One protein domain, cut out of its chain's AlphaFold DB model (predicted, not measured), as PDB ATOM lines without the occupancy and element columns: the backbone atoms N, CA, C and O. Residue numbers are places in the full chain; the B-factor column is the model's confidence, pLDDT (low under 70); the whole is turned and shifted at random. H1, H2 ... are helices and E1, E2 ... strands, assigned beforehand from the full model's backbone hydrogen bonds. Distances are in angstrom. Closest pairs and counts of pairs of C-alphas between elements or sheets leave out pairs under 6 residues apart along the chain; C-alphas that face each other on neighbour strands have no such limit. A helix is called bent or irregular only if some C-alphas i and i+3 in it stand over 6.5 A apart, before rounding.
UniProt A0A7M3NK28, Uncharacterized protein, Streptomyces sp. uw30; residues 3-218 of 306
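Overview. This is residues 3 to 218 of the 306 residues of an uncharacterized protein of Streptomyces sp. uw30 (UniProt A0A7M3NK28). What would one see first in this model? An up-and-down bundle of four helices, H2, H3, H5 and H6, makes the core; H8 packs along H5, and the small strand hairpin E1 and E2 leads into H5. H1 packs on H2 with residues 18 to 22 and sticks out with residues 3 to 14, while the short helices H4 and H7 lie near the end of the bundle where H5 begins and H6 ends. What is the make-up? The printed part has 216 residues, with eight named helices and two named strands in the order H1 H2 H3 H4 E1 E2 H5 H6 H7 H8; the class is mostly helix, and the one sheet, E1 - E2, is antiparallel. The whole is compact, with a radius of gyration of the C-alphas of 18.2 A and spans of 49 by 47 by 38 A.

Along the chain. Where is the sheet? E1 is residues 108 to 111, from C-alpha 108 at (88.541, 142.640, 115.421), and E2 is residues 123 to 126. Which helices come before it? H1 is residues 3 to 24, 31.6 A long, from C-alpha 3 at (108.878, 117.127, 126.433). H2, residues 49 to 65, and H3, residues 70 to 86, are each 24.4 A long. H4 is residues 98 to 105, neither bent nor irregular, but only just: C-alphas 102 and 105 are 6.3 A apart. Which helices follow it? H5 is residues 129 to 141, 18.5 A long, and H6 is residues 147 to 166, 28.6 A long. H7 is residues 181 to 184. H8 is residues 200 to 215, 23.0 A long, ending with C-alpha 215 at (105.157, 129.317, 95.185).

Arrangement. How is the sheet paired? E1 and E2 form an antiparallel hairpin at 151 degrees, with N 110 and O 124, and N 124 and O 110, each 2.8 A apart, within hydrogen-bond range. The closest C-alphas of H4 and E1 are those of Glu 102 and Val 108, 5.9 A apart. What touches the hub, H5? H6 touches it as a helical hairpin at a shallow tilt of 27 degrees, closest at C-alphas Cys 141 and His 150, 5.5 A; H8 touches it at a shallow tilt of 9 degrees, the same way, closest at C-alphas Lys 135 and Val 208, 5.4 A. H2 touches it closest at C-alphas Ala 57 and Arg 136, 6.2 A, and H3 at Met 80 and Thr 137, 7.0 A. H4 and H5 only just touch, with 3 pairs of C-alphas within 8 A, closest at Leu 103 and Phe 129, 6.1 A. Which other helices touch? H2 and H3 form a helical hairpin at a shallow tilt of 24 degrees, closest at C-alphas Glu 49 and Leu 83, 6.5 A. H1 touches H2 with residues 18 to 22 alone, at a steep tilt of 67 degrees, closest at C-alphas Ser 22 and Leu 59, 4.8 A. H3 touches H6, closest at C-alphas Thr 74 and Ser 149, 6.1 A, and H7 touches H6, closest at Arg 166 and Ala 184, 5.3 A. Are the helix backbones complete? In H1, H2, H3, H4, H5, H6 and H8 every O i to N i+4 pair is within hydrogen-bond range; H7 is too short for such a pair.

Size, cuts and confidence. How large is it? The two C-alphas farthest apart, those of Arg 5 and Arg 95, are 54.3 A apart. Is the backbone continuous, and which links are long? The printed part has no cut; the links H1 to H2, H3 to H4, E1 to E2, H6 to H7 and H7 to H8 are long. Where is confidence low? The mean pLDDT of the printed part is 89.5, and residues 41 to 45 and 192 to 196 are under 70.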
ATOM      1  N   GLN A   3     109.053 116.121 127.489       86.19
ATOM      2  CA  GLN A   3     108.878 117.127 126.433       86.19
ATOM      3  C   GLN A   3     108.408 116.533 125.092       86.19
ATOM      4  O   GLN A   3     107.580 117.142 124.421       86.19
ATOM      5  N   GLN A   4     108.883 115.339 124.711       88.69
ATOM      6  CA  GLN A   4     108.421 114.655 123.493       88.69
ATOM      7  C   GLN A   4     106.947 114.252 123.612       88.69
ATOM      8  O   GLN A   4     106.165 114.559 122.718       88.69
ATOM      9  N   ARG A   5     106.542 113.673 124.754       88.38
ATOM     10  CA  ARG A   5     105.134 113.319 125.015       88.38
ATOM     11  C   ARG A   5     104.221 114.546 125.005       88.38
ATOM     12  O   ARG A   5     103.113 114.476 124.479       88.38
ATOM     13  N   LEU A   6     104.680 115.675 125.552       92.12
ATOM     14  CA  LEU A   6     103.942 116.939 125.499       92.12
ATOM     15  C   LEU A   6     103.800 117.451 124.056       92.12
ATOM     16  O   LEU A   6     102.699 117.814 123.650       92.12
ATOM     17  N   ALA A   7     104.881 117.442 123.273       92.75
ATOM     18  CA  ALA A   7     104.857 117.859 121.872       92.75
ATOM     19  C   ALA A   7     103.931 116.974 121.015       92.75
ATOM     20  O   ALA A   7     103.135 117.494 120.236       92.75
ATOM     21  N   GLU A   8     103.973 115.653 121.204       92.12
ATOM     22  CA  GLU A   8     103.080 114.688 120.550       92.12
ATOM     23  C   GLU A   8     101.610 114.917 120.933       92.12
ATOM     24  O   GLU A   8     100.746 114.971 120.058       92.12
ATOM     25  N   ALA A   9     101.318 115.123 122.222       92.88
ATOM     26  CA  ALA A   9      99.964 115.395 122.701       92.88
ATOM     27  C   ALA A   9      99.408 116.730 122.175       92.88
ATOM     28  O   ALA A   9      98.231 116.810 121.817       92.88
ATOM     29  N   LEU A  10     100.242 117.774 122.095       93.12
ATOM     30  CA  LEU A  10      99.872 119.054 121.488       93.12
ATOM     31  C   LEU A  10      99.633 118.907 119.981       93.12
ATOM     32  O   LEU A  10      98.625 119.412 119.486       93.12
ATOM     33  N   ARG A  11     100.494 118.167 119.267       89.38
ATOM     34  CA  ARG A  11     100.322 117.894 117.832       89.38
ATOM     35  C   ARG A  11      99.018 117.143 117.557       89.38
ATOM     36  O   ARG A  11      98.250 117.582 116.708       89.38
ATOM     37  N   LEU A  12      98.720 116.088 118.318       90.06
ATOM     38  CA  LEU A  12      97.480 115.320 118.173       90.06
ATOM     39  C   LEU A  12      96.236 116.183 118.436       90.06
ATOM     40  O   LEU A  12      95.275 116.138 117.670       90.06
ATOM     41  N   ARG A  13      96.246 117.007 119.493       92.62
ATOM     42  CA  ARG A  13      95.133 117.929 119.786       92.62
ATOM     43  C   ARG A  13      94.937 118.951 118.667       92.62
ATOM     44  O   ARG A  13      93.797 119.223 118.295       92.62
ATOM     45  N   TRP A  14      96.027 119.488 118.120       88.56
ATOM     46  CA  TRP A  14      96.011 120.411 116.984       88.56
ATOM     47  C   TRP A  14      95.437 119.758 115.718       88.56
ATOM     48  O   TRP A  14      94.524 120.308 115.104       88.56
ATOM     49  N   GLU A  15      95.908 118.558 115.373       87.94
ATOM     50  CA  GLU A  15      95.422 117.766 114.239       87.94
ATOM     51  C   GLU A  15      93.919 117.470 114.351       87.94
ATOM     52  O   GLU A  15      93.171 117.786 113.424       87.94
ATOM     53  N   LEU A  16      93.458 116.961 115.499       89.69
ATOM     54  CA  LEU A  16      92.039 116.675 115.753       89.69
ATOM     55  C   LEU A  16      91.170 117.940 115.700       89.69
ATOM     56  O   LEU A  16      90.100 117.927 115.095       89.69
ATOM     57  N   THR A  17      91.640 119.044 116.290       88.00
ATOM     58  CA  THR A  17      90.923 120.332 116.281       88.00
ATOM     59  C   THR A  17      90.733 120.841 114.854       88.00
ATOM     60  O   THR A  17      89.641 121.266 114.486       88.00
ATOM     61  N   GLN A  18      91.772 120.766 114.020       87.19
ATOM     62  CA  GLN A  18      91.685 121.216 112.632       87.19
ATOM     63  C   GLN A  18      90.814 120.307 111.764       87.19
ATOM     64  O   GLN A  18      90.036 120.823 110.966       87.19
ATOM     65  N   GLN A  19      90.886 118.983 111.936       87.88
ATOM     66  CA  GLN A  19      90.005 118.050 111.223       87.88
ATOM     67  C   GLN A  19      88.532 118.283 111.585       87.88
ATOM     68  O   GLN A  19      87.679 118.320 110.700       87.88
ATOM     69  N   TYR A  20      88.236 118.496 112.871       90.38
ATOM     70  CA  TYR A  20      86.895 118.817 113.361       90.38
ATOM     71  C   TYR A  20      86.347 120.102 112.724       90.38
ATOM     72  O   TYR A  20      85.278 120.079 112.112       90.38
ATOM     73  N   TRP A  21      87.101 121.205 112.781       90.44
ATOM     74  CA  TRP A  21      86.666 122.481 112.205       90.44
ATOM     75  C   TRP A  21      86.632 122.479 110.666       90.44
ATOM     76  O   TRP A  21      85.687 123.026 110.104       90.44
ATOM     77  N   SER A  22      87.569 121.813 109.973       90.38
ATOM     78  CA  SER A  22      87.506 121.611 108.509       90.38
ATOM     79  C   SER A  22      86.264 120.818 108.093       90.38
ATOM     80  O   SER A  22      85.658 121.111 107.062       90.38
ATOM     81  N   ARG A  23      85.863 119.816 108.889       90.19
ATOM     82  CA  ARG A  23      84.659 119.027 108.614       90.19
ATOM     83  C   ARG A  23      83.384 119.827 108.862       90.19
ATOM     84  O   ARG A  23      82.472 119.742 108.053       90.19
ATOM     85  N   ILE A  24      83.326 120.626 109.928       90.69
ATOM     86  CA  ILE A  24      82.178 121.507 110.198       90.69
ATOM     87  C   ILE A  24      82.051 122.600 109.126       90.69
ATOM     88  O   ILE A  24      80.942 122.891 108.688       90.69
ATOM     89  N   ALA A  25      83.171 123.139 108.632       90.88
ATOM     90  CA  ALA A  25      83.193 124.107 107.532       90.88
ATOM     91  C   ALA A  25      82.566 123.592 106.219       90.88
ATOM     92  O   ALA A  25      82.164 124.399 105.385       90.88
ATOM     93  N   ARG A  26      82.486 122.264 106.054       90.56
ATOM     94  CA  ARG A  26      82.090 121.546 104.831       90.56
ATOM     95  C   ARG A  26      81.098 120.410 105.120       90.56
ATOM     96  O   ARG A  26      81.179 119.350 104.509       90.56
ATOM     97  N   PHE A  27      80.258 120.570 106.143       86.50
ATOM     98  CA  PHE A  27      79.412 119.479 106.651       86.50
ATOM     99  C   PHE A  27      78.276 119.075 105.693       86.50
ATOM    100  O   PHE A  27      77.831 117.932 105.732       86.50
ATOM    101  N   ASP A  28      77.819 120.016 104.873       84.25
ATOM    102  CA  ASP A  28      76.700 119.888 103.941       84.25
ATOM    103  C   ASP A  28      77.254 119.849 102.507       84.25
ATOM    104  O   ASP A  28      78.089 120.686 102.155       84.25
ATOM    105  N   ASP A  29      76.849 118.853 101.716       81.25
ATOM    106  CA  ASP A  29      77.381 118.627 100.367       81.25
ATOM    107  C   ASP A  29      76.876 119.680  99.358       81.25
ATOM    108  O   ASP A  29      77.635 120.102  98.479       81.25
ATOM    109  N   ASP A  30      75.640 120.171  99.510       86.94
ATOM    110  CA  ASP A  30      75.042 121.171  98.618       86.94
ATOM    111  C   ASP A  30      75.634 122.560  98.900       86.94
ATOM    112  O   ASP A  30      76.154 123.225  97.999       86.94
ATOM    113  N   ARG A  31      75.623 123.004 100.164       87.75
ATOM    114  CA  ARG A  31      76.097 124.337 100.575       87.75
ATOM    115  C   ARG A  31      76.954 124.263 101.828       87.75
ATOM    116  O   ARG A  31      76.452 124.154 102.944       87.75
ATOM    117  N   TRP A  32      78.259 124.437 101.656       93.06
ATOM    118  CA  TRP A  32      79.188 124.520 102.774       93.06
ATOM    119  C   TRP A  32      78.796 125.664 103.714       93.06
ATOM    120  O   TRP A  32      78.691 126.804 103.257       93.06
ATOM    121  N   PRO A  33      78.702 125.436 105.037       91.38
ATOM    122  CA  PRO A  33      78.464 126.521 105.989       91.38
ATOM    123  C   PRO A  33      79.518 127.646 105.914       91.38
ATOM    124  O   PRO A  33      79.267 128.765 106.354       91.38
ATOM    125  N   LEU A  34      80.700 127.385 105.330       93.25
ATOM    126  CA  LEU A  34      81.753 128.386 105.107       93.25
ATOM    127  C   LEU A  34      81.446 129.369 103.966       93.25
ATOM    128  O   LEU A  34      82.013 130.460 103.919       93.25
ATOM    129  N   GLU A  35      80.518 129.023 103.078       94.38
ATOM    130  CA  GLU A  35      80.007 129.923 102.042       94.38
ATOM    131  C   GLU A  35      79.038 130.970 102.632       94.38
ATOM    132  O   GLU A  35      78.760 131.992 101.994       94.38
ATOM    133  N   ASP A  36      78.583 130.790 103.873       91.69
ATOM    134  CA  ASP A  36      77.750 131.750 104.596       91.69
ATOM    135  C   ASP A  36      78.612 132.701 105.430       91.69
ATOM    136  O   ASP A  36      78.857 132.508 106.617       91.69
ATOM    137  N   ILE A  37      79.100 133.749 104.759       93.31
ATOM    138  CA  ILE A  37      79.925 134.814 105.343       93.31
ATOM    139  C   ILE A  37      79.013 135.956 105.855       93.31
ATOM    140  O   ILE A  37      78.246 136.497 105.050       93.31
ATOM    141  N   PRO A  38      79.128 136.392 107.128       91.88
ATOM    142  CA  PRO A  38      80.087 135.926 108.128       91.88
ATOM    143  C   PRO A  38      79.704 134.571 108.741       91.88
ATOM    144  O   PRO A  38      78.549 134.345 109.087       91.88
ATOM    145  N   TRP A  39      80.710 133.714 108.932       87.88
ATOM    146  CA  TRP A  39      80.594 132.392 109.550       87.88
ATOM    147  C   TRP A  39      79.899 132.453 110.915       87.88
ATOM    148  O   TRP A  39      80.288 133.245 111.781       87.88
ATOM    149  N   ARG A  40      78.923 131.564 111.137       81.94
ATOM    150  CA  ARG A  40      78.130 131.491 112.374       81.94
ATOM    151  C   ARG A  40      78.226 130.089 112.973       81.94
ATOM    152  O   ARG A  40      77.958 129.105 112.290       81.94
ATOM    153  N   THR A  41      78.536 129.988 114.265       65.19
ATOM    154  CA  THR A  41      78.338 128.747 115.040       65.19
ATOM    155  C   THR A  41      77.242 128.927 116.082       65.19
ATOM    156  O   THR A  41      76.966 130.036 116.546       65.19
ATOM    157  N   THR A  42      76.625 127.819 116.488       59.31
ATOM    158  CA  THR A  42      75.630 127.786 117.561       59.31
ATOM    159  C   THR A  42      76.215 128.324 118.872       59.31
ATOM    160  O   THR A  42      77.044 127.686 119.516       59.31
ATOM    161  N   GLY A  43      75.762 129.511 119.287       60.00
ATOM    162  CA  GLY A  43      76.182 130.163 120.533       60.00
ATOM    163  C   GLY A  43      77.272 131.233 120.389       60.00
ATOM    164  O   GLY A  43      77.564 131.914 121.375       60.00
ATOM    165  N   GLN A  44      77.840 131.454 119.197       62.56
ATOM    166  CA  GLN A  44      78.676 132.636 118.963       62.56
ATOM    167  C   GLN A  44      77.824 133.914 118.951       62.56
ATOM    168  O   GLN A  44      76.784 133.979 118.303       62.56
ATOM    169  N   LYS A  45      78.289 134.941 119.675       65.56
ATOM    170  CA  LYS A  45      77.703 136.298 119.688       65.56
ATOM    171  C   LYS A  45      78.480 137.313 118.843       65.56
ATOM    172  O   LYS A  45      78.014 138.432 118.674       65.56
ATOM    173  N   LEU A  46      79.685 136.954 118.400       74.19
ATOM    174  CA  LEU A  46      80.562 137.811 117.605       74.19
ATOM    175  C   LEU A  46      80.575 137.281 116.174       74.19
ATOM    176  O   LEU A  46      80.892 136.113 115.958       74.19
ATOM    177  N   GLU A  47      80.246 138.147 115.223       84.88
ATOM    178  CA  GLU A  47      80.188 137.847 113.793       84.88
ATOM    179  C   GLU A  47      81.189 138.752 113.073       84.88
ATOM    180  O   GLU A  47      81.292 139.934 113.392       84.88
ATOM    181  N   SER A  48      81.986 138.187 112.161       91.31
ATOM    182  CA  SER A  48      82.973 138.935 111.374       91.31
ATOM    183  C   SER A  48      83.537 138.092 110.228       91.31
ATOM    184  O   SER A  48      83.777 136.884 110.350       91.31
ATOM    185  N   GLU A  49      83.860 138.758 109.127       94.44
ATOM    186  CA  GLU A  49      84.697 138.284 108.026       94.44
ATOM    187  C   GLU A  49      86.027 137.710 108.540       94.44
ATOM    188  O   GLU A  49      86.508 136.718 107.997       94.44
ATOM    189  N   TYR A  50      86.596 138.247 109.628       94.19
ATOM    190  CA  TYR A  50      87.830 137.720 110.221       94.19
ATOM    191  C   TYR A  50      87.668 136.293 110.773       94.19
ATOM    192  O   TYR A  50      88.570 135.464 110.630       94.19
ATOM    193  N   PHE A  51      86.519 135.959 111.372       92.31
ATOM    194  CA  PHE A  51      86.250 134.589 111.833       92.31
ATOM    195  C   PHE A  51      86.042 133.639 110.657       92.31
ATOM    196  O   PHE A  51      86.561 132.526 110.667       92.31
ATOM    197  N   SER A  52      85.374 134.118 109.612       95.19
ATOM    198  CA  SER A  52      85.199 133.393 108.350       95.19
ATOM    199  C   SER A  52      86.554 133.071 107.709       95.19
ATOM    200  O   SER A  52      86.827 131.923 107.371       95.19
ATOM    201  N   LEU A  53      87.459 134.056 107.651       96.75
ATOM    202  CA  LEU A  53      88.846 133.879 107.218       96.75
ATOM    203  C   LEU A  53      89.642 132.945 108.144       96.75
ATOM    204  O   LEU A  53      90.483 132.184 107.674       96.75
ATOM    205  N   SER A  54      89.374 132.958 109.450       93.75
ATOM    206  CA  SER A  54      90.020 132.052 110.410       93.75
ATOM    207  C   SER A  54      89.597 130.593 110.194       93.75
ATOM    208  O   SER A  54      90.444 129.700 110.224       93.75
ATOM    209  N   VAL A  55      88.316 130.338 109.908       93.69
ATOM    210  CA  VAL A  55      87.814 129.000 109.546       93.69
ATOM    211  C   VAL A  55      88.323 128.587 108.162       93.69
ATOM    212  O   VAL A  55      88.817 127.470 108.008       93.69
ATOM    213  N   ALA A  56      88.329 129.501 107.186       95.81
ATOM    214  CA  ALA A  56      88.948 129.268 105.883       95.81
ATOM    215  C   ALA A  56      90.441 128.923 106.020       95.81
ATOM    216  O   ALA A  56      90.908 127.984 105.391       95.81
ATOM    217  N   ALA A  57      91.193 129.587 106.903       94.88
ATOM    218  CA  ALA A  57      92.596 129.265 107.169       94.88
ATOM    219  C   ALA A  57      92.799 127.856 107.756       94.88
ATOM    220  O   ALA A  57      93.789 127.198 107.425       94.88
ATOM    221  N   ILE A  58      91.873 127.374 108.597       93.56
ATOM    222  CA  ILE A  58      91.871 125.981 109.073       93.56
ATOM    223  C   ILE A  58      91.607 125.025 107.906       93.56
ATOM    224  O   ILE A  58      92.341 124.047 107.756       93.56
ATOM    225  N   LEU A  59      90.617 125.328 107.060       93.19
ATOM    226  CA  LEU A  59      90.313 124.538 105.871       93.19
ATOM    227  C   LEU A  59      91.506 124.483 104.906       93.19
ATOM    228  O   LEU A  59      91.905 123.391 104.521       93.19
ATOM    229  N   VAL A  60      92.136 125.613 104.569       93.44
ATOM    230  CA  VAL A  60      93.343 125.640 103.722       93.44
ATOM    231  C   VAL A  60      94.438 124.757 104.315       93.44
ATOM    232  O   VAL A  60      95.044 123.973 103.595       93.44
ATOM    233  N   HIS A  61      94.669 124.805 105.629       90.62
ATOM    234  CA  HIS A  61      95.690 123.962 106.250       90.62
ATOM    235  C   HIS A  61      95.344 122.460 106.230       90.62
ATOM    236  O   HIS A  61      96.244 121.629 106.122       90.62
ATOM    237  N   ASP A  62      94.062 122.099 106.301       90.50
ATOM    238  CA  ASP A  62      93.593 120.728 106.073       90.50
ATOM    239  C   ASP A  62      93.787 120.306 104.603       90.50
ATOM    240  O   ASP A  62      94.382 119.259 104.347       90.50
ATOM    241  N   LEU A  63      93.410 121.161 103.641       89.44
ATOM    242  CA  LEU A  63      93.641 120.985 102.197       89.44
ATOM    243  C   LEU A  63      95.132 120.872 101.828       89.44
ATOM    244  O   LEU A  63      95.455 120.234 100.834       89.44
ATOM    245  N   MET A  64      96.044 121.456 102.615       87.00
ATOM    246  CA  MET A  64      97.493 121.275 102.442       87.00
ATOM    247  C   MET A  64      97.988 119.897 102.908       87.00
ATOM    248  O   MET A  64      99.023 119.431 102.435       87.00
ATOM    249  N   ARG A  65      97.292 119.251 103.855       85.00
ATOM    250  CA  ARG A  65      97.667 117.930 104.391       85.00
ATOM    251  C   ARG A  65      97.034 116.781 103.620       85.00
ATOM    252  O   ARG A  65      97.689 115.766 103.393       85.00
ATOM    253  N   ARG A  66      95.752 116.905 103.272       81.31
ATOM    254  CA  ARG A  66      95.026 115.903 102.483       81.31
ATOM    255  C   ARG A  66      95.146 116.218 100.999       81.31
ATOM    256  O   ARG A  66      95.340 117.360 100.607       81.31
ATOM    257  N   ARG A  67      94.966 115.215 100.143       72.38
ATOM    258  CA  ARG A  67      94.824 115.457  98.703       72.38
ATOM    259  C   ARG A  67      93.434 116.051  98.454       72.38
ATOM    260  O   ARG A  67      92.457 115.310  98.426       72.38
ATOM    261  N   ALA A  68      93.359 117.379  98.369       75.00
ATOM    262  CA  ALA A  68      92.141 118.120  98.041       75.00
ATOM    263  C   ALA A  68      91.513 117.635  96.721       75.00
ATOM    264  O   ALA A  68      92.236 117.201  95.817       75.00
ATOM    265  N   THR A  69      90.186 117.723  96.609       84.25
ATOM    266  CA  THR A  69      89.495 117.606  95.318       84.25
ATOM    267  C   THR A  69      89.502 118.957  94.596       84.25
ATOM    268  O   THR A  69      89.662 120.008  95.223       84.25
ATOM    269  N   ASP A  70      89.318 118.951  93.274       83.69
ATOM    270  CA  ASP A  70      89.214 120.201  92.510       83.69
ATOM    271  C   ASP A  70      87.934 120.986  92.865       83.69
ATOM    272  O   ASP A  70      87.933 122.216  92.788       83.69
ATOM    273  N   ASP A  71      86.877 120.302  93.322       88.75
ATOM    274  CA  ASP A  71      85.667 120.929  93.867       88.75
ATOM    275  C   ASP A  71      85.938 121.616  95.215       88.75
ATOM    276  O   ASP A  71      85.699 122.820  95.334       88.75
ATOM    277  N   ASP A  72      86.552 120.905  96.179       89.69
ATOM    278  CA  ASP A  72      86.939 121.465  97.484       89.69
ATOM    279  C   ASP A  72      87.707 122.787  97.293       89.69
ATOM    280  O   ASP A  72      87.470 123.795  97.967       89.69
ATOM    281  N   LEU A  73      88.659 122.767  96.356       90.62
ATOM    282  CA  LEU A  73      89.468 123.920  96.007       90.62
ATOM    283  C   LEU A  73      88.615 125.036  95.396       90.62
ATOM    284  O   LEU A  73      88.692 126.168  95.863       90.62
ATOM    285  N   THR A  74      87.806 124.733  94.379       91.94
ATOM    286  CA  THR A  74      87.014 125.721  93.628       91.94
ATOM    287  C   THR A  74      86.005 126.450  94.519       91.94
ATOM    288  O   THR A  74      85.884 127.675  94.424       91.94
ATOM    289  N   ARG A  75      85.358 125.733  95.447       93.94
ATOM    290  CA  ARG A  75      84.493 126.318  96.487       93.94
ATOM    291  C   ARG A  75      85.288 127.229  97.424       93.94
ATOM    292  O   ARG A  75      84.901 128.374  97.663       93.94
ATOM    293  N   THR A  76      86.471 126.783  97.856       95.00
ATOM    294  CA  THR A  76      87.379 127.595  98.684       95.00
ATOM    295  C   THR A  76      87.842 128.874  97.966       95.00
ATOM    296  O   THR A  76      87.892 129.925  98.604       95.00
ATOM    297  N   VAL A  77      88.107 128.851  96.649       96.56
ATOM    298  CA  VAL A  77      88.410 130.073  95.866       96.56
ATOM    299  C   VAL A  77      87.259 131.080  95.964       96.56
ATOM    300  O   VAL A  77      87.499 132.250  96.256       96.56
ATOM    301  N   GLY A  78      86.010 130.630  95.794       96.94
ATOM    302  CA  GLY A  78      84.829 131.496  95.901       96.94
ATOM    303  C   GLY A  78      84.648 132.122  97.290       96.94
ATOM    304  O   GLY A  78      84.268 133.289  97.397       96.94
ATOM    305  N   VAL A  79      84.977 131.390  98.362       97.50
ATOM    306  CA  VAL A  79      85.022 131.943  99.731       97.50
ATOM    307  C   VAL A  79      86.085 133.043  99.837       97.50
ATOM    308  O   VAL A  79      85.799 134.119 100.357       97.50
ATOM    309  N   MET A  80      87.292 132.810  99.316       98.31
ATOM    310  CA  MET A  80      88.400 133.774  99.380       98.31
ATOM    311  C   MET A  80      88.113 135.067  98.603       98.31
ATOM    312  O   MET A  80      88.367 136.156  99.118       98.31
ATOM    313  N   GLU A  81      87.534 134.967  97.403       98.50
ATOM    314  CA  GLU A  81      87.100 136.124  96.605       98.50
ATOM    315  C   GLU A  81      86.032 136.946  97.347       98.50
ATOM    316  O   GLU A  81      86.161 138.165  97.476       98.50
ATOM    317  N   ARG A  82      85.017 136.284  97.923       98.06
ATOM    318  CA  ARG A  82      83.958 136.953  98.701       98.06
ATOM    319  C   ARG A  82      84.477 137.586  99.992       98.06
ATOM    320  O   ARG A  82      83.956 138.620 100.406       98.06
ATOM    321  N   LEU A  83      85.504 137.019 100.627       98.19
ATOM    322  CA  LEU A  83      86.173 137.648 101.772       98.19
ATOM    323  C   LEU A  83      86.949 138.908 101.364       98.19
ATOM    324  O   LEU A  83      86.929 139.889 102.107       98.19
ATOM    325  N   ALA A  84      87.585 138.921 100.189       98.12
ATOM    326  CA  ALA A  84      88.252 140.114  99.664       98.12
ATOM    327  C   ALA A  84      87.258 141.232  99.305       98.12
ATOM    328  O   ALA A  84      87.506 142.400  99.614       98.12
ATOM    329  N   GLU A  85      86.119 140.870  98.710       97.50
ATOM    330  CA  GLU A  85      85.052 141.805  98.340       97.50
ATOM    331  C   GLU A  85      84.400 142.423  99.586       97.50
ATOM    332  O   GLU A  85      84.344 143.647  99.734       97.50
ATOM    333  N   ARG A  86      83.948 141.582 100.527       95.75
ATOM    334  CA  ARG A  86      83.336 142.041 101.785       95.75
ATOM    335  C   ARG A  86      84.323 142.830 102.639       95.75
ATOM    336  O   ARG A  86      83.947 143.835 103.227       95.75
ATOM    337  N   GLY A  87      85.595 142.436 102.628       95.25
ATOM    338  CA  GLY A  87      86.683 143.150 103.288       95.25
ATOM    339  C   GLY A  87      87.156 144.433 102.596       95.25
ATOM    340  O   GLY A  87      88.138 145.006 103.063       95.25
ATOM    341  N   ARG A  88      86.511 144.889 101.509       95.75
ATOM    342  CA  ARG A  88      86.848 146.117 100.747       95.75
ATOM    343  C   ARG A  88      88.243 146.151 100.124       95.75
ATOM    344  O   ARG A  88      88.780 147.215  99.831       95.75
ATOM    345  N   ILE A  89      88.811 144.976  99.872       96.31
ATOM    346  CA  ILE A  89      90.110 144.836  99.213       96.31
ATOM    347  C   ILE A  89      89.939 144.872  97.689       96.31
ATOM    348  O   ILE A  89      90.628 145.636  97.019       96.31
ATOM    349  N   THR A  90      88.985 144.101  97.156       96.56
ATOM    350  CA  THR A  90      88.659 144.041  95.713       96.56
ATOM    351  C   THR A  90      87.432 144.874  95.324       96.56
ATOM    352  O   THR A  90      87.160 145.051  94.137       96.56
ATOM    353  N   SER A  91      86.695 145.427  96.294       93.75
ATOM    354  CA  SER A  91      85.569 146.341  96.054       93.75
ATOM    355  C   SER A  91      85.890 147.758  96.527       93.75
ATOM    356  O   SER A  91      86.707 147.965  97.422       93.75
ATOM    357  N   ARG A  92      85.181 148.755  95.986       88.88
ATOM    358  CA  ARG A  92      85.173 150.104  96.578       88.88
ATOM    359  C   ARG A  92      84.493 150.063  97.950       88.88
ATOM    360  O   ARG A  92      83.580 149.259  98.153       88.88
ATOM    361  N   MET A  93      84.929 150.930  98.863       90.00
ATOM    362  CA  MET A  93      84.208 151.210 100.109       90.00
ATOM    363  C   MET A  93      82.934 152.013  99.830       90.00
ATOM    364  O   MET A  93      82.856 152.735  98.831       90.00
ATOM    365  N   THR A  94      81.946 151.909 100.713       85.69
ATOM    366  CA  THR A  94      80.822 152.854 100.745       85.69
ATOM    367  C   THR A  94      81.165 154.091 101.578       85.69
ATOM    368  O   THR A  94      82.178 154.137 102.274       85.69
ATOM    369  N   ARG A  95      80.291 155.104 101.550       78.81
ATOM    370  CA  ARG A  95      80.298 156.137 102.590       78.81
ATOM    371  C   ARG A  95      80.069 155.461 103.952       78.81
ATOM    372  O   ARG A  95      79.242 154.553 104.033       78.81
ATOM    373  N   ASP A  96      80.823 155.884 104.963       79.38
ATOM    374  CA  ASP A  96      80.752 155.392 106.349       79.38
ATOM    375  C   ASP A  96      80.914 153.857 106.489       79.38
ATOM    376  O   ASP A  96      80.278 153.222 107.326       79.38
ATOM    377  N   ASP A  97      81.759 153.243 105.646       86.88
ATOM    378  CA  ASP A  97      81.943 151.785 105.590       86.88
ATOM    379  C   ASP A  97      82.604 151.209 106.867       86.88
ATOM    380  O   ASP A  97      83.793 151.464 107.120       86.88
ATOM    381  N   PRO A  98      81.891 150.389 107.668       88.62
ATOM    382  CA  PRO A  98      82.423 149.861 108.921       88.62
ATOM    383  C   PRO A  98      83.575 148.876 108.700       88.62
ATOM    384  O   PRO A  98      84.440 148.762 109.565       88.62
ATOM    385  N   MET A  99      83.665 148.214 107.541       91.44
ATOM    386  CA  MET A  99      84.704 147.208 107.276       91.44
ATOM    387  C   MET A  99      86.105 147.826 107.243       91.44
ATOM    388  O   MET A  99      87.069 147.204 107.693       91.44
ATOM    389  N   VAL A 100      86.230 149.077 106.780       90.50
ATOM    390  CA  VAL A 100      87.496 149.830 106.826       90.50
ATOM    391  C   VAL A 100      87.935 150.058 108.276       90.50
ATOM    392  O   VAL A 100      89.114 149.903 108.610       90.50
ATOM    393  N   HIS A 101      86.989 150.374 109.163       87.88
ATOM    394  CA  HIS A 101      87.268 150.556 110.580       87.88
ATOM    395  C   HIS A 101      87.591 149.222 111.272       87.88
ATOM    396  O   HIS A 101      88.643 149.092 111.895       87.88
ATOM    397  N   GLU A 102      86.721 148.226 111.131       89.44
ATOM    398  CA  GLU A 102      86.759 146.966 111.880       89.44
ATOM    399  C   GLU A 102      87.869 146.015 111.425       89.44
ATOM    400  O   GLU A 102      88.551 145.437 112.266       89.44
ATOM    401  N   LEU A 103      88.105 145.859 110.117       91.75
ATOM    402  CA  LEU A 103      89.072 144.876 109.602       91.75
ATOM    403  C   LEU A 103      90.468 145.461 109.365       91.75
ATOM    404  O   LEU A 103      91.451 144.719 109.395       91.75
ATOM    405  N   HIS A 104      90.575 146.775 109.128       89.69
ATOM    406  CA  HIS A 104      91.841 147.412 108.741       89.69
ATOM    407  C   HIS A 104      92.372 148.421 109.765       89.69
ATOM    408  O   HIS A 104      93.576 148.407 110.028       89.69
ATOM    409  N   ASN A 105      91.526 149.284 110.347       88.00
ATOM    410  CA  ASN A 105      92.005 150.365 111.222       88.00
ATOM    411  C   ASN A 105      92.045 150.040 112.722       88.00
ATOM    412  O   ASN A 105      93.010 150.431 113.370       88.00
ATOM    413  N   MET A 106      91.059 149.350 113.290       86.69
ATOM    414  CA  MET A 106      91.084 148.937 114.704       86.69
ATOM    415  C   MET A 106      91.348 147.442 114.869       86.69
ATOM    416  O   MET A 106      91.983 147.044 115.845       86.69
ATOM    417  N   GLY A 107      90.944 146.633 113.889       88.25
ATOM    418  CA  GLY A 107      91.000 145.181 113.984       88.25
ATOM    419  C   GLY A 107      89.858 144.617 114.829       88.25
ATOM    420  O   GLY A 107      89.221 145.316 115.620       88.25
ATOM    421  N   VAL A 108      89.613 143.317 114.684       90.12
ATOM    422  CA  VAL A 108      88.541 142.640 115.421       90.12
ATOM    423  C   VAL A 108      88.965 142.462 116.876       90.12
ATOM    424  O   VAL A 108      89.960 141.793 117.164       90.12
ATOM    425  N   ALA A 109      88.217 143.071 117.795       88.75
ATOM    426  CA  ALA A 109      88.476 142.999 119.227       88.75
ATOM    427  C   ALA A 109      87.959 141.676 119.814       88.75
ATOM    428  O   ALA A 109      86.754 141.453 119.929       88.75
ATOM    429  N   LEU A 110      88.877 140.799 120.217       88.44
ATOM    430  CA  LEU A 110      88.564 139.539 120.885       88.44
ATOM    431  C   LEU A 110      88.627 139.715 122.408       88.44
ATOM    432  O   LEU A 110      89.672 140.130 122.912       88.44
ATOM    433  N   PRO A 111      87.564 139.392 123.168       88.12
ATOM    434  CA  PRO A 111      87.618 139.432 124.624       88.12
ATOM    435  C   PRO A 111      88.542 138.331 125.156       88.12
ATOM    436  O   PRO A 111      88.372 137.152 124.839       88.12
ATOM    437  N   LEU A 112      89.494 138.704 126.010       88.50
ATOM    438  CA  LEU A 112      90.337 137.756 126.733       88.50
ATOM    439  C   LEU A 112      89.539 137.205 127.921       88.50
ATOM    440  O   LEU A 112      89.585 137.751 129.022       88.50
ATOM    441  N   GLN A 113      88.755 136.152 127.683       86.75
ATOM    442  CA  GLN A 113      87.914 135.519 128.706       86.75
ATOM    443  C   GLN A 113      88.739 135.121 129.941       86.75
ATOM    444  O   GLN A 113      89.793 134.498 129.812       86.75
ATOM    445  N   GLY A 114      88.265 135.478 131.136       86.94
ATOM    446  CA  GLY A 114      88.988 135.296 132.395       86.94
ATOM    447  C   GLY A 114      89.778 136.532 132.841       86.94
ATOM    448  O   GLY A 114      90.146 136.609 134.015       86.94
ATOM    449  N   SER A 115      90.027 137.510 131.960       92.25
ATOM    450  CA  SER A 115      90.745 138.750 132.312       92.25
ATOM    451  C   SER A 115      89.963 139.650 133.270       92.25
ATOM    452  O   SER A 115      90.572 140.350 134.073       92.25
ATOM    453  N   GLU A 116      88.632 139.556 133.279       91.12
ATOM    454  CA  GLU A 116      87.754 140.242 134.232       91.12
ATOM    455  C   GLU A 116      88.025 139.855 135.699       91.12
ATOM    456  O   GLU A 116      87.662 140.582 136.621       91.12
ATOM    457  N   ARG A 117      88.706 138.724 135.931       92.31
ATOM    458  CA  ARG A 117      89.160 138.281 137.259       92.31
ATOM    459  C   ARG A 117      90.483 138.922 137.695       92.31
ATOM    460  O   ARG A 117      90.887 138.740 138.840       92.31
ATOM    461  N   LEU A 118      91.170 139.611 136.783       91.00
ATOM    462  CA  LEU A 118      92.488 140.226 136.974       91.00
ATOM    463  C   LEU A 118      92.437 141.763 136.921       91.00
ATOM    464  O   LEU A 118      93.414 142.415 137.281       91.00
ATOM    465  N   GLY A 119      91.321 142.348 136.479       90.50
ATOM    466  CA  GLY A 119      91.141 143.792 136.350       90.50
ATOM    467  C   GLY A 119      90.008 144.146 135.379       90.50
ATOM    468  O   GLY A 119      89.104 143.335 135.170       90.50
ATOM    469  N   PRO A 120      90.037 145.346 134.768       92.12
ATOM    470  CA  PRO A 120      89.140 145.692 133.669       92.12
ATOM    471  C   PRO A 120      89.215 144.647 132.538       92.12
ATOM    472  O   PRO A 120      90.323 144.204 132.224       92.12
ATOM    473  N   PRO A 121      88.085 144.265 131.906       89.06
ATOM    474  CA  PRO A 121      88.079 143.280 130.826       89.06
ATOM    475  C   PRO A 121      89.051 143.655 129.704       89.06
ATOM    476  O   PRO A 121      88.960 144.737 129.122       89.06
ATOM    477  N   MET A 122      89.984 142.756 129.404       91.75
ATOM    478  CA  MET A 122      91.016 142.967 128.395       91.75
ATOM    479  C   MET A 122      90.561 142.439 127.033       91.75
ATOM    480  O   MET A 122      89.878 141.417 126.934       91.75
ATOM    481  N   THR A 123      90.990 143.110 125.967       90.12
ATOM    482  CA  THR A 123      90.724 142.709 124.583       90.12
ATOM    483  C   THR A 123      92.017 142.610 123.784       90.12
ATOM    484  O   THR A 123      92.971 143.352 124.013       90.12
ATOM    485  N   TRP A 124      92.046 141.686 122.826       88.75
ATOM    486  CA  TRP A 124      93.113 141.561 121.840       88.75
ATOM    487  C   TRP A 124      92.605 142.012 120.471       88.75
ATOM    488  O   TRP A 124      91.601 141.492 119.990       88.75
ATOM    489  N   ALA A 125      93.294 142.955 119.829       88.12
ATOM    490  CA  ALA A 125      92.926 143.455 118.506       88.12
ATOM    491  C   ALA A 125      93.589 142.632 117.387       88.12
ATOM    492  O   ALA A 125      94.814 142.527 117.322       88.12
ATOM    493  N   MET A 126      92.780 142.068 116.489       90.00
ATOM    494  CA  MET A 126      93.242 141.325 115.313       90.00
ATOM    495  C   MET A 126      93.220 142.216 114.066       90.00
ATOM    496  O   MET A 126      92.170 142.415 113.457       90.00
ATOM    497  N   THR A 127      94.374 142.777 113.698       88.19
ATOM    498  CA  THR A 127      94.521 143.764 112.605       88.19
ATOM    499  C   THR A 127      95.052 143.183 111.288       88.19
ATOM    500  O   THR A 127      95.159 143.905 110.296       88.19
ATOM    501  N   ASP A 128      95.403 141.893 111.242       91.94
ATOM    502  CA  ASP A 128      96.135 141.277 110.126       91.94
ATOM    503  C   ASP A 128      95.246 140.663 109.026       91.94
ATOM    504  O   ASP A 128      95.747 139.891 108.211       91.94
ATOM    505  N   PHE A 129      93.963 141.054 108.933       95.38
ATOM    506  CA  PHE A 129      92.981 140.507 107.976       95.38
ATOM    507  C   PHE A 129      93.515 140.410 106.536       95.38
ATOM    508  O   PHE A 129      93.559 139.321 105.970       95.38
ATOM    509  N   SER A 130      93.991 141.521 105.961       95.69
ATOM    510  CA  SER A 130      94.504 141.549 104.576       95.69
ATOM    511  C   SER A 130      95.719 140.637 104.375       95.69
ATOM    512  O   SER A 130      95.847 139.977 103.346       95.69
ATOM    513  N   ALA A 131      96.604 140.567 105.374       95.62
ATOM    514  CA  ALA A 131      97.817 139.762 105.298       95.62
ATOM    515  C   ALA A 131      97.513 138.267 105.472       95.62
ATOM    516  O   ALA A 131      98.063 137.443 104.744       95.62
ATOM    517  N   GLN A 132      96.591 137.908 106.374       96.31
ATOM    518  CA  GLN A 132      96.064 136.547 106.498       96.31
ATOM    519  C   GLN A 132      95.345 136.117 105.218       96.31
ATOM    520  O   GLN A 132      95.551 134.991 104.771       96.31
ATOM    521  N   LEU A 133      94.553 137.001 104.605       98.12
ATOM    522  CA  LEU A 133      93.848 136.719 103.358       98.12
ATOM    523  C   LEU A 133      94.848 136.412 102.237       98.12
ATOM    524  O   LEU A 133      94.793 135.317 101.681       98.12
ATOM    525  N   LEU A 134      95.837 137.289 102.001       98.00
ATOM    526  CA  LEU A 134      96.887 137.033 101.007       98.00
ATOM    527  C   LEU A 134      97.631 135.723 101.293       98.00
ATOM    528  O   LEU A 134      97.856 134.932 100.380       98.00
ATOM    529  N   LYS A 135      97.975 135.466 102.560       97.44
ATOM    530  CA  LYS A 135      98.644 134.232 102.990       97.44
ATOM    531  C   LYS A 135      97.871 132.986 102.569       97.44
ATOM    532  O   LYS A 135      98.474 132.050 102.050       97.44
ATOM    533  N   ARG A 136      96.551 132.955 102.782       97.38
ATOM    534  CA  ARG A 136      95.720 131.801 102.399       97.38
ATOM    535  C   ARG A 136      95.532 131.708 100.892       97.38
ATOM    536  O   ARG A 136      95.594 130.598 100.377       97.38
ATOM    537  N   THR A 137      95.406 132.831 100.185       97.81
ATOM    538  CA  THR A 137      95.342 132.841  98.717       97.81
ATOM    539  C   THR A 137      96.622 132.263  98.102       97.81
ATOM    540  O   THR A 137      96.543 131.328  97.313       97.81
ATOM    541  N   VAL A 138      97.803 132.716  98.541       96.62
ATOM    542  CA  VAL A 138      99.108 132.182  98.097       96.62
ATOM    543  C   VAL A 138      99.262 130.697  98.445       96.62
ATOM    544  O   VAL A 138      99.733 129.915  97.621       96.62
ATOM    545  N   GLN A 139      98.828 130.268  99.637       94.88
ATOM    546  CA  GLN A 139      98.822 128.846 100.006       94.88
ATOM    547  C   GLN A 139      97.917 128.019  99.080       94.88
ATOM    548  O   GLN A 139      98.325 126.946  98.639       94.88
ATOM    549  N   LEU A 140      96.736 128.523  98.720       94.19
ATOM    550  CA  LEU A 140      95.825 127.859  97.786       94.19
ATOM    551  C   LEU A 140      96.389 127.782  96.360       94.19
ATOM    552  O   LEU A 140      96.207 126.747  95.718       94.19
ATOM    553  N   CYS A 141      97.132 128.791  95.883       93.12
ATOM    554  CA  CYS A 141      97.836 128.707  94.595       93.12
ATOM    555  C   CYS A 141      98.737 127.463  94.538       93.12
ATOM    556  O   CYS A 141      98.664 126.706  93.575       93.12
ATOM    557  N   THR A 142      99.506 127.190  95.605       89.75
ATOM    558  CA  THR A 142     100.405 126.016  95.677       89.75
ATOM    559  C   THR A 142      99.692 124.660  95.716       89.75
ATOM    560  O   THR A 142     100.330 123.622  95.539       89.75
ATOM    561  N   LEU A 143      98.380 124.646  95.972       88.75
ATOM    562  CA  LEU A 143      97.554 123.437  95.948       88.75
ATOM    563  C   LEU A 143      96.827 123.246  94.617       88.75
ATOM    564  O   LEU A 143      96.402 122.125  94.321       88.75
ATOM    565  N   SER A 144      96.664 124.313  93.829       87.00
ATOM    566  CA  SER A 144      95.845 124.260  92.627       87.00
ATOM    567  C   SER A 144      96.463 123.383  91.548       87.00
ATOM    568  O   SER A 144      97.628 123.518  91.183       87.00
ATOM    569  N   ARG A 145      95.635 122.489  91.007       83.81
ATOM    570  CA  ARG A 145      95.935 121.678  89.816       83.81
ATOM    571  C   ARG A 145      95.069 122.071  88.622       83.81
ATOM    572  O   ARG A 145      95.347 121.658  87.504       83.81
ATOM    573  N   ASN A 146      94.053 122.895  88.865       85.69
ATOM    574  CA  ASN A 146      93.172 123.463  87.863       85.69
ATOM    575  C   ASN A 146      93.696 124.857  87.477       85.69
ATOM    576  O   ASN A 146      93.843 125.728  88.339       85.69
ATOM    577  N   LEU A 147      93.966 125.064  86.183       86.81
ATOM    578  CA  LEU A 147      94.463 126.337  85.646       86.81
ATOM    579  C   LEU A 147      93.505 127.503  85.940       86.81
ATOM    580  O   LEU A 147      93.937 128.541  86.425       86.81
ATOM    581  N   GLY A 148      92.194 127.318  85.755       90.12
ATOM    582  CA  GLY A 148      91.198 128.367  85.999       90.12
ATOM    583  C   GLY A 148      91.105 128.787  87.469       90.12
ATOM    584  O   GLY A 148      91.012 129.977  87.770       90.12
ATOM    585  N   SER A 149      91.176 127.829  88.400       92.19
ATOM    586  CA  SER A 149      91.209 128.130  89.841       92.19
ATOM    587  C   SER A 149      92.538 128.764  90.261       92.19
ATOM    588  O   SER A 149      92.537 129.673  91.088       92.19
ATOM    589  N   HIS A 150      93.656 128.358  89.652       92.38
ATOM    590  CA  HIS A 150      94.964 128.977  89.878       92.38
ATOM    591  C   HIS A 150      95.003 130.433  89.397       92.38
ATOM    592  O   HIS A 150      95.390 131.311  90.160       92.38
ATOM    593  N   ASP A 151      94.533 130.721  88.183       93.44
ATOM    594  CA  ASP A 151      94.551 132.071  87.605       93.44
ATOM    595  C   ASP A 151      93.576 133.033  88.301       93.44
ATOM    596  O   ASP A 151      93.764 134.251  88.283       93.44
ATOM    597  N   ARG A 152      92.513 132.511  88.928       96.75
ATOM    598  CA  ARG A 152      91.658 133.281  89.849       96.75
ATOM    599  C   ARG A 152      92.391 133.612  91.145       96.75
ATOM    600  O   ARG A 152      92.435 134.776  91.530       96.75
ATOM    601  N   LEU A 153      93.006 132.615  91.782       96.56
ATOM    602  CA  LEU A 153      93.775 132.805  93.013       96.56
ATOM    603  C   LEU A 153      94.985 133.728  92.812       96.56
ATOM    604  O   LEU A 153      95.255 134.553  93.680       96.56
ATOM    605  N   LEU A 154      95.681 133.640  91.677       95.81
ATOM    606  CA  LEU A 154      96.831 134.487  91.372       95.81
ATOM    607  C   LEU A 154      96.421 135.959  91.248       95.81
ATOM    608  O   LEU A 154      96.978 136.792  91.957       95.81
ATOM    609  N   ARG A 155      95.385 136.265  90.454       97.62
ATOM    610  CA  ARG A 155      94.831 137.629  90.350       97.62
ATOM    611  C   ARG A 155      94.320 138.148  91.692       97.62
ATOM    612  O   ARG A 155      94.606 139.279  92.063       97.62
ATOM    613  N   LEU A 156      93.635 137.303  92.464       98.44
ATOM    614  CA  LEU A 156      93.193 137.657  93.812       98.44
ATOM    615  C   LEU A 156      94.384 137.970  94.736       98.44
ATOM    616  O   LEU A 156      94.313 138.889  95.550       98.44
ATOM    617  N   ALA A 157      95.486 137.222  94.628       97.94
ATOM    618  CA  ALA A 157      96.702 137.486  95.388       97.94
ATOM    619  C   ALA A 157      97.363 138.804  94.957       97.94
ATOM    620  O   ALA A 157      97.816 139.558  95.816       97.94
ATOM    621  N   GLU A 158      97.380 139.107  93.660       97.56
ATOM    622  CA  GLU A 158      97.840 140.391  93.129       97.56
ATOM    623  C   GLU A 158      96.994 141.542  93.690       97.56
ATOM    624  O   GLU A 158      97.560 142.411  94.346       97.56
ATOM    625  N   ASP A 159      95.661 141.498  93.579       98.19
ATOM    626  CA  ASP A 159      94.750 142.530  94.103       98.19
ATOM    627  C   ASP A 159      94.944 142.793  95.612       98.19
ATOM    628  O   ASP A 159      95.035 143.945  96.056       98.19
ATOM    629  N   ILE A 160      95.042 141.729  96.423       97.94
ATOM    630  CA  ILE A 160      95.263 141.859  97.873       97.94
ATOM    631  C   ILE A 160      96.667 142.407  98.169       97.94
ATOM    632  O   ILE A 160      96.835 143.226  99.080       97.94
ATOM    633  N   PHE A 161      97.687 141.976  97.422       96.88
ATOM    634  CA  PHE A 161      99.041 142.493  97.586       96.88
ATOM    635  C   PHE A 161      99.122 143.972  97.205       96.88
ATOM    636  O   PHE A 161      99.722 144.743  97.947       96.88
ATOM    637  N   ASP A 162      98.457 144.387  96.132       96.56
ATOM    638  CA  ASP A 162      98.388 145.767  95.658       96.56
ATOM    639  C   ASP A 162      97.704 146.685  96.684       96.56
ATOM    640  O   ASP A 162      98.206 147.764  97.020       96.56
ATOM    641  N   HIS A 163      96.596 146.216  97.270       95.31
ATOM    642  CA  HIS A 163      95.947 146.861  98.410       95.31
ATOM    643  C   HIS A 163      96.919 147.040  99.592       95.31
ATOM    644  O   HIS A 163      97.036 148.138 100.145       95.31
ATOM    645  N   MET A 164      97.660 145.992  99.971       93.94
ATOM    646  CA  MET A 164      98.651 146.098 101.048       93.94
ATOM    647  C   MET A 164      99.848 146.976 100.667       93.94
ATOM    648  O   MET A 164     100.346 147.711 101.512       93.94
ATOM    649  N   TRP A 165     100.296 146.968  99.414       95.06
ATOM    650  CA  TRP A 165     101.409 147.788  98.934       95.06
ATOM    651  C   TRP A 165     101.102 149.285  99.062       95.06
ATOM    652  O   TRP A 165     101.957 150.058  99.500       95.06
ATOM    653  N   ARG A 166      99.849 149.688  98.804       94.12
ATOM    654  CA  ARG A 166      99.361 151.055  99.069       94.12
ATOM    655  C   ARG A 166      99.457 151.429 100.554       94.12
ATOM    656  O   ARG A 166      99.763 152.578 100.852       94.12
ATOM    657  N   ARG A 167      99.297 150.474 101.483       92.00
ATOM    658  CA  ARG A 167      99.429 150.679 102.945       92.00
ATOM    659  C   ARG A 167     100.875 150.825 103.445       92.00
ATOM    660  O   ARG A 167     101.087 150.926 104.657       92.00
ATOM    661  N   ARG A 168     101.883 150.855 102.568       93.31
ATOM    662  CA  ARG A 168     103.269 151.115 102.975       93.31
ATOM    663  C   ARG A 168     103.452 152.580 103.391       93.31
ATOM    664  O   ARG A 168     103.098 153.503 102.658       93.31
ATOM    665  N   ILE A 169     104.017 152.799 104.573       91.81
ATOM    666  CA  ILE A 169     104.370 154.121 105.096       91.81
ATOM    667  C   ILE A 169     105.580 154.630 104.304       91.81
ATOM    668  O   ILE A 169     106.609 153.956 104.230       91.81
ATOM    669  N   ARG A 170     105.445 155.804 103.680       90.62
ATOM    670  CA  ARG A 170     106.489 156.396 102.827       90.62
ATOM    671  C   ARG A 170     107.477 157.252 103.616       90.62
ATOM    672  O   ARG A 170     108.674 157.148 103.381       90.62
ATOM    673  N   ASP A 171     106.973 158.015 104.583       87.56
ATOM    674  CA  ASP A 171     107.704 159.080 105.271       87.56
ATOM    675  C   ASP A 171     107.493 159.021 106.796       87.56
ATOM    676  O   ASP A 171     106.507 158.460 107.283       87.56
ATOM    677  N   GLY A 172     108.398 159.647 107.555       87.56
ATOM    678  CA  GLY A 172     108.339 159.728 109.021       87.56
ATOM    679  C   GLY A 172     108.918 158.509 109.752       87.56
ATOM    680  O   GLY A 172     109.594 157.672 109.164       87.56
ATOM    681  N   GLU A 173     108.654 158.414 111.059       83.31
ATOM    682  CA  GLU A 173     109.226 157.394 111.962       83.31
ATOM    683  C   GLU A 173     108.931 155.945 111.527       83.31
ATOM    684  O   GLU A 173     109.748 155.052 111.732       83.31
ATOM    685  N   GLY A 174     107.783 155.713 110.885       86.88
ATOM    686  CA  GLY A 174     107.382 154.402 110.373       86.88
ATOM    687  C   GLY A 174     107.813 154.095 108.936       86.88
ATOM    688  O   GLY A 174     107.321 153.116 108.378       86.88
ATOM    689  N   ALA A 175     108.644 154.928 108.300       91.00
ATOM    690  CA  ALA A 175     108.980 154.796 106.883       91.00
ATOM    691  C   ALA A 175     109.494 153.388 106.524       91.00
ATOM    692  O   ALA A 175     110.363 152.818 107.182       91.00
ATOM    693  N   GLY A 176     108.940 152.821 105.454       88.06
ATOM    694  CA  GLY A 176     109.247 151.475 104.979       88.06
ATOM    695  C   GLY A 176     108.371 150.363 105.564       88.06
ATOM    696  O   GLY A 176     108.302 149.313 104.922       88.06
ATOM    697  N   LEU A 177     107.679 150.592 106.688       92.25
ATOM    698  CA  LEU A 177     106.750 149.642 107.319       92.25
ATOM    699  C   LEU A 177     105.360 149.661 106.668       92.25
ATOM    700  O   LEU A 177     105.006 150.572 105.921       92.25
ATOM    701  N   TRP A 178     104.542 148.658 106.979       90.44
ATOM    702  CA  TRP A 178     103.149 148.550 106.546       90.44
ATOM    703  C   TRP A 178     102.192 148.773 107.715       90.44
ATOM    704  O   TRP A 178     102.055 147.877 108.535       90.44
ATOM    705  N   ASP A 179     101.494 149.915 107.757       86.19
ATOM    706  CA  ASP A 179     100.163 150.026 108.394       86.19
ATOM    707  C   ASP A 179      99.392 151.318 108.029       86.19
ATOM    708  O   ASP A 179      98.557 151.816 108.785       86.19
ATOM    709  N   ASN A 180      99.664 151.916 106.866       89.38
ATOM    710  CA  ASN A 180      99.014 153.156 106.444       89.38
ATOM    711  C   ASN A 180      97.642 152.887 105.801       89.38
ATOM    712  O   ASN A 180      97.494 152.936 104.582       89.38
ATOM    713  N   VAL A 181      96.630 152.598 106.621       89.44
ATOM    714  CA  VAL A 181      95.253 152.327 106.159       89.44
ATOM    715  C   VAL A 181      94.701 153.475 105.295       89.44
ATOM    716  O   VAL A 181      94.066 153.222 104.273       89.44
ATOM    717  N   HIS A 182      95.023 154.728 105.631       88.88
ATOM    718  CA  HIS A 182      94.576 155.924 104.902       88.88
ATOM    719  C   HIS A 182      95.143 156.008 103.473       88.88
ATOM    720  O   HIS A 182      94.509 156.582 102.591       88.88
ATOM    721  N   ALA A 183      96.305 155.413 103.195       90.44
ATOM    722  CA  ALA A 183      96.838 155.369 101.831       90.44
ATOM    723  C   ALA A 183      96.115 154.353 100.923       90.44
ATOM    724  O   ALA A 183      96.178 154.487  99.702       90.44
ATOM    725  N   ALA A 184      95.408 153.369 101.494       91.44
ATOM    726  CA  ALA A 184      94.508 152.488 100.745       91.44
ATOM    727  C   ALA A 184      93.063 153.022 100.689       91.44
ATOM    728  O   ALA A 184      92.385 152.818  99.685       91.44
ATOM    729  N   TYR A 185      92.617 153.732 101.731       91.44
ATOM    730  CA  TYR A 185      91.270 154.297 101.846       91.44
ATOM    731  C   TYR A 185      91.327 155.808 102.159       91.44
ATOM    732  O   TYR A 185      91.138 156.204 103.310       91.44
ATOM    733  N   PRO A 186      91.602 156.674 101.165       88.94
ATOM    734  CA  PRO A 186      91.821 158.104 101.398       88.94
ATOM    735  C   PRO A 186      90.555 158.896 101.755       88.94
ATOM    736  O   PRO A 186      90.669 159.984 102.308       88.94
ATOM    737  N   GLU A 187      89.372 158.364 101.444       86.56
ATOM    738  CA  GLU A 187      88.068 158.987 101.726       86.56
ATOM    739  C   GLU A 187      87.458 158.527 103.064       86.56
ATOM    740  O   GLU A 187      86.413 159.029 103.468       86.56
ATOM    741  N   ALA A 188      88.080 157.566 103.759       85.50
ATOM    742  CA  ALA A 188      87.557 157.030 105.011       85.50
ATOM    743  C   ALA A 188      87.947 157.903 106.215       85.50
ATOM    744  O   ALA A 188      89.106 158.299 106.353       85.50
ATOM    745  N   GLU A 189      87.012 158.116 107.150       82.38
ATOM    746  CA  GLU A 189      87.242 158.835 108.415       82.38
ATOM    747  C   GLU A 189      88.060 157.995 109.422       82.38
ATOM    748  O   GLU A 189      87.612 157.544 110.485       82.38
ATOM    749  N   ILE A 190      89.318 157.759 109.056       76.38
ATOM    750  CA  ILE A 190      90.276 156.943 109.791       76.38
ATOM    751  C   ILE A 190      90.783 157.727 110.999       76.38
ATOM    752  O   ILE A 190      91.674 158.576 110.927       76.38
ATOM    753  N   HIS A 191      90.218 157.387 112.151       70.56
ATOM    754  CA  HIS A 191      90.681 157.864 113.441       70.56
ATOM    755  C   HIS A 191      92.131 157.409 113.656       70.56
ATOM    756  O   HIS A 191      92.412 156.208 113.704       70.56
ATOM    757  N   LYS A 192      93.060 158.368 113.788       66.12
ATOM    758  CA  LYS A 192      94.477 158.080 114.055       66.12
ATOM    759  C   LYS A 192      94.609 157.333 115.382       66.12
ATOM    760  O   LYS A 192      94.328 157.899 116.442       66.12
ATOM    761  N   ARG A 193      95.088 156.086 115.335       66.62
ATOM    762  CA  ARG A 193      95.466 155.337 116.539       66.62
ATOM    763  C   ARG A 193      96.478 156.149 117.350       66.62
ATOM    764  O   ARG A 193      97.486 156.594 116.810       66.62
ATOM    765  N   ARG A 194      96.271 156.271 118.662       60.16
ATOM    766  CA  ARG A 194      97.284 156.788 119.605       60.16
ATOM    767  C   ARG A 194      98.260 155.686 120.046       60.16
ATOM    768  O   ARG A 194      98.578 155.572 121.224       60.16
ATOM    769  N   VAL A 195      98.664 154.828 119.114       63.56
ATOM    770  CA  VAL A 195      99.498 153.644 119.365       63.56
ATOM    771  C   VAL A 195     100.803 153.815 118.578       63.56
ATOM    772  O   VAL A 195     100.729 154.286 117.441       63.56
ATOM    773  N   PRO A 196     101.977 153.462 119.140       67.25
ATOM    774  CA  PRO A 196     103.241 153.478 118.406       67.25
ATOM    775  C   PRO A 196     103.186 152.660 117.111       67.25
ATOM    776  O   PRO A 196     102.368 151.745 116.973       67.25
ATOM    777  N   VAL A 197     104.084 152.965 116.170       74.06
ATOM    778  CA  VAL A 197     104.172 152.229 114.902       74.06
ATOM    779  C   VAL A 197     104.468 150.753 115.185       74.06
ATOM    780  O   VAL A 197     105.448 150.419 115.851       74.06
ATOM    781  N   SER A 198     103.605 149.864 114.691       77.19
ATOM    782  CA  SER A 198     103.703 148.428 114.950       77.19
ATOM    783  C   SER A 198     104.378 147.688 113.800       77.19
ATOM    784  O   SER A 198     104.074 147.907 112.628       77.19
ATOM    785  N   TRP A 199     105.245 146.740 114.144       87.69
ATOM    786  CA  TRP A 199     105.875 145.834 113.184       87.69
ATOM    787  C   TRP A 199     104.982 144.645 112.798       87.69
ATOM    788  O   TRP A 199     105.305 143.948 111.840       87.69
ATOM    789  N   SER A 200     103.852 144.421 113.483       86.56
ATOM    790  CA  SER A 200     103.032 143.205 113.333       86.56
ATOM    791  C   SER A 200     102.555 142.949 111.900       86.56
ATOM    792  O   SER A 200     102.694 141.842 111.389       86.56
ATOM    793  N   ILE A 201     102.039 143.966 111.208       89.12
ATOM    794  CA  ILE A 201     101.604 143.827 109.810       89.12
ATOM    795  C   ILE A 201     102.808 143.653 108.872       89.12
ATOM    796  O   ILE A 201     102.746 142.854 107.941       89.12
ATOM    797  N   THR A 202     103.932 144.324 109.148       92.62
ATOM    798  CA  THR A 202     105.176 144.188 108.364       92.62
ATOM    799  C   THR A 202     105.760 142.772 108.465       92.62
ATOM    800  O   THR A 202     106.162 142.203 107.451       92.62
ATOM    801  N   GLU A 203     105.744 142.167 109.656       94.38
ATOM    802  CA  GLU A 203     106.085 140.755 109.880       94.38
ATOM    803  C   GLU A 203     105.205 139.842 109.014       94.38
ATOM    804  O   GLU A 203     105.726 139.008 108.273       94.38
ATOM    805  N   ARG A 204     103.878 140.041 109.037       94.38
ATOM    806  CA  ARG A 204     102.932 139.219 108.263       94.38
ATOM    807  C   ARG A 204     103.120 139.367 106.756       94.38
ATOM    808  O   ARG A 204     103.136 138.361 106.054       94.38
ATOM    809  N   VAL A 205     103.318 140.587 106.253       93.94
ATOM    810  CA  VAL A 205     103.638 140.832 104.835       93.94
ATOM    811  C   VAL A 205     104.941 140.122 104.444       93.94
ATOM    812  O   VAL A 205     104.990 139.460 103.409       93.94
ATOM    813  N   THR A 206     105.969 140.184 105.295       94.56
ATOM    814  CA  THR A 206     107.265 139.528 105.055       94.56
ATOM    815  C   THR A 206     107.136 138.001 105.031       94.56
ATOM    816  O   THR A 206     107.671 137.351 104.135       94.56
ATOM    817  N   GLU A 207     106.375 137.413 105.961       95.19
ATOM    818  CA  GLU A 207     106.089 135.972 105.976       95.19
ATOM    819  C   GLU A 207     105.411 135.516 104.673       95.19
ATOM    820  O   GLU A 207     105.750 134.470 104.115       95.19
ATOM    821  N   VAL A 208     104.480 136.319 104.152       95.62
ATOM    822  CA  VAL A 208     103.781 136.019 102.899       95.62
ATOM    823  C   VAL A 208     104.690 136.172 101.681       95.62
ATOM    824  O   VAL A 208     104.620 135.333 100.786       95.62
ATOM    825  N   MET A 209     105.603 137.149 101.655       94.69
ATOM    826  CA  MET A 209     106.613 137.262 100.590       94.69
ATOM    827  C   MET A 209     107.504 136.011 100.501       94.69
ATOM    828  O   MET A 209     107.801 135.548  99.400       94.69
ATOM    829  N   VAL A 210     107.877 135.410 101.639       95.31
ATOM    830  CA  VAL A 210     108.626 134.138 101.666       95.31
ATOM    831  C   VAL A 210     107.795 132.987 101.080       95.31
ATOM    832  O   VAL A 210     108.319 132.174 100.316       95.31
ATOM    833  N   GLN A 211     106.492 132.931 101.375       93.25
ATOM    834  CA  GLN A 211     105.594 131.905 100.825       93.25
ATOM    835  C   GLN A 211     105.341 132.100  99.322       93.25
ATOM    836  O   GLN A 211     105.375 131.126  98.572       93.25
ATOM    837  N   ALA A 212     105.192 133.342  98.858       94.38
ATOM    838  CA  ALA A 212     105.078 133.667  97.437       94.38
ATOM    839  C   ALA A 212     106.368 133.325  96.668       94.38
ATOM    840  O   ALA A 212     106.302 132.764  95.575       94.38
ATOM    841  N   HIS A 213     107.548 133.566  97.252       94.50
ATOM    842  CA  HIS A 213     108.815 133.123  96.662       94.50
ATOM    843  C   HIS A 213     108.881 131.594  96.512       94.50
ATOM    844  O   HIS A 213     109.344 131.097  95.489       94.50
ATOM    845  N   ALA A 214     108.400 130.838  97.505       90.94
ATOM    846  CA  ALA A 214     108.329 129.381  97.413       90.94
ATOM    847  C   ALA A 214     107.326 128.909  96.340       90.94
ATOM    848  O   ALA A 214     107.638 127.980  95.597       90.94
ATOM    849  N   MET A 215     106.169 129.573  96.219       91.56
ATOM    850  CA  MET A 215     105.157 129.317  95.185       91.56
ATOM    851  C   MET A 215     105.731 129.493  93.771       91.56
ATOM    852  O   MET A 215     105.680 128.561  92.977       91.56
ATOM    853  N   TYR A 216     106.359 130.635  93.470       89.19
ATOM    854  CA  TYR A 216     106.927 130.915  92.139       89.19
ATOM    855  C   TYR A 216     108.109 130.015  91.735       89.19
ATOM    856  O   TYR A 216     108.559 130.063  90.592       89.19
ATOM    857  N   ARG A 217     108.631 129.192  92.654       90.25
ATOM    858  CA  ARG A 217     109.660 128.179  92.365       90.25
ATOM    859  C   ARG A 217     109.091 126.797  92.053       90.25
ATOM    860  O   ARG A 217     109.867 125.892  91.746       90.25
ATOM    861  N   GLN A 218     107.778 126.613  92.157       85.38
ATOM    862  CA  GLN A 218     107.111 125.382  91.747       85.38
ATOM    863  C   GLN A 218     107.054 125.302  90.210       85.38
ATOM    864  O   GLN A 218     107.022 126.339  89.543       85.38
TER     865      GLN A 218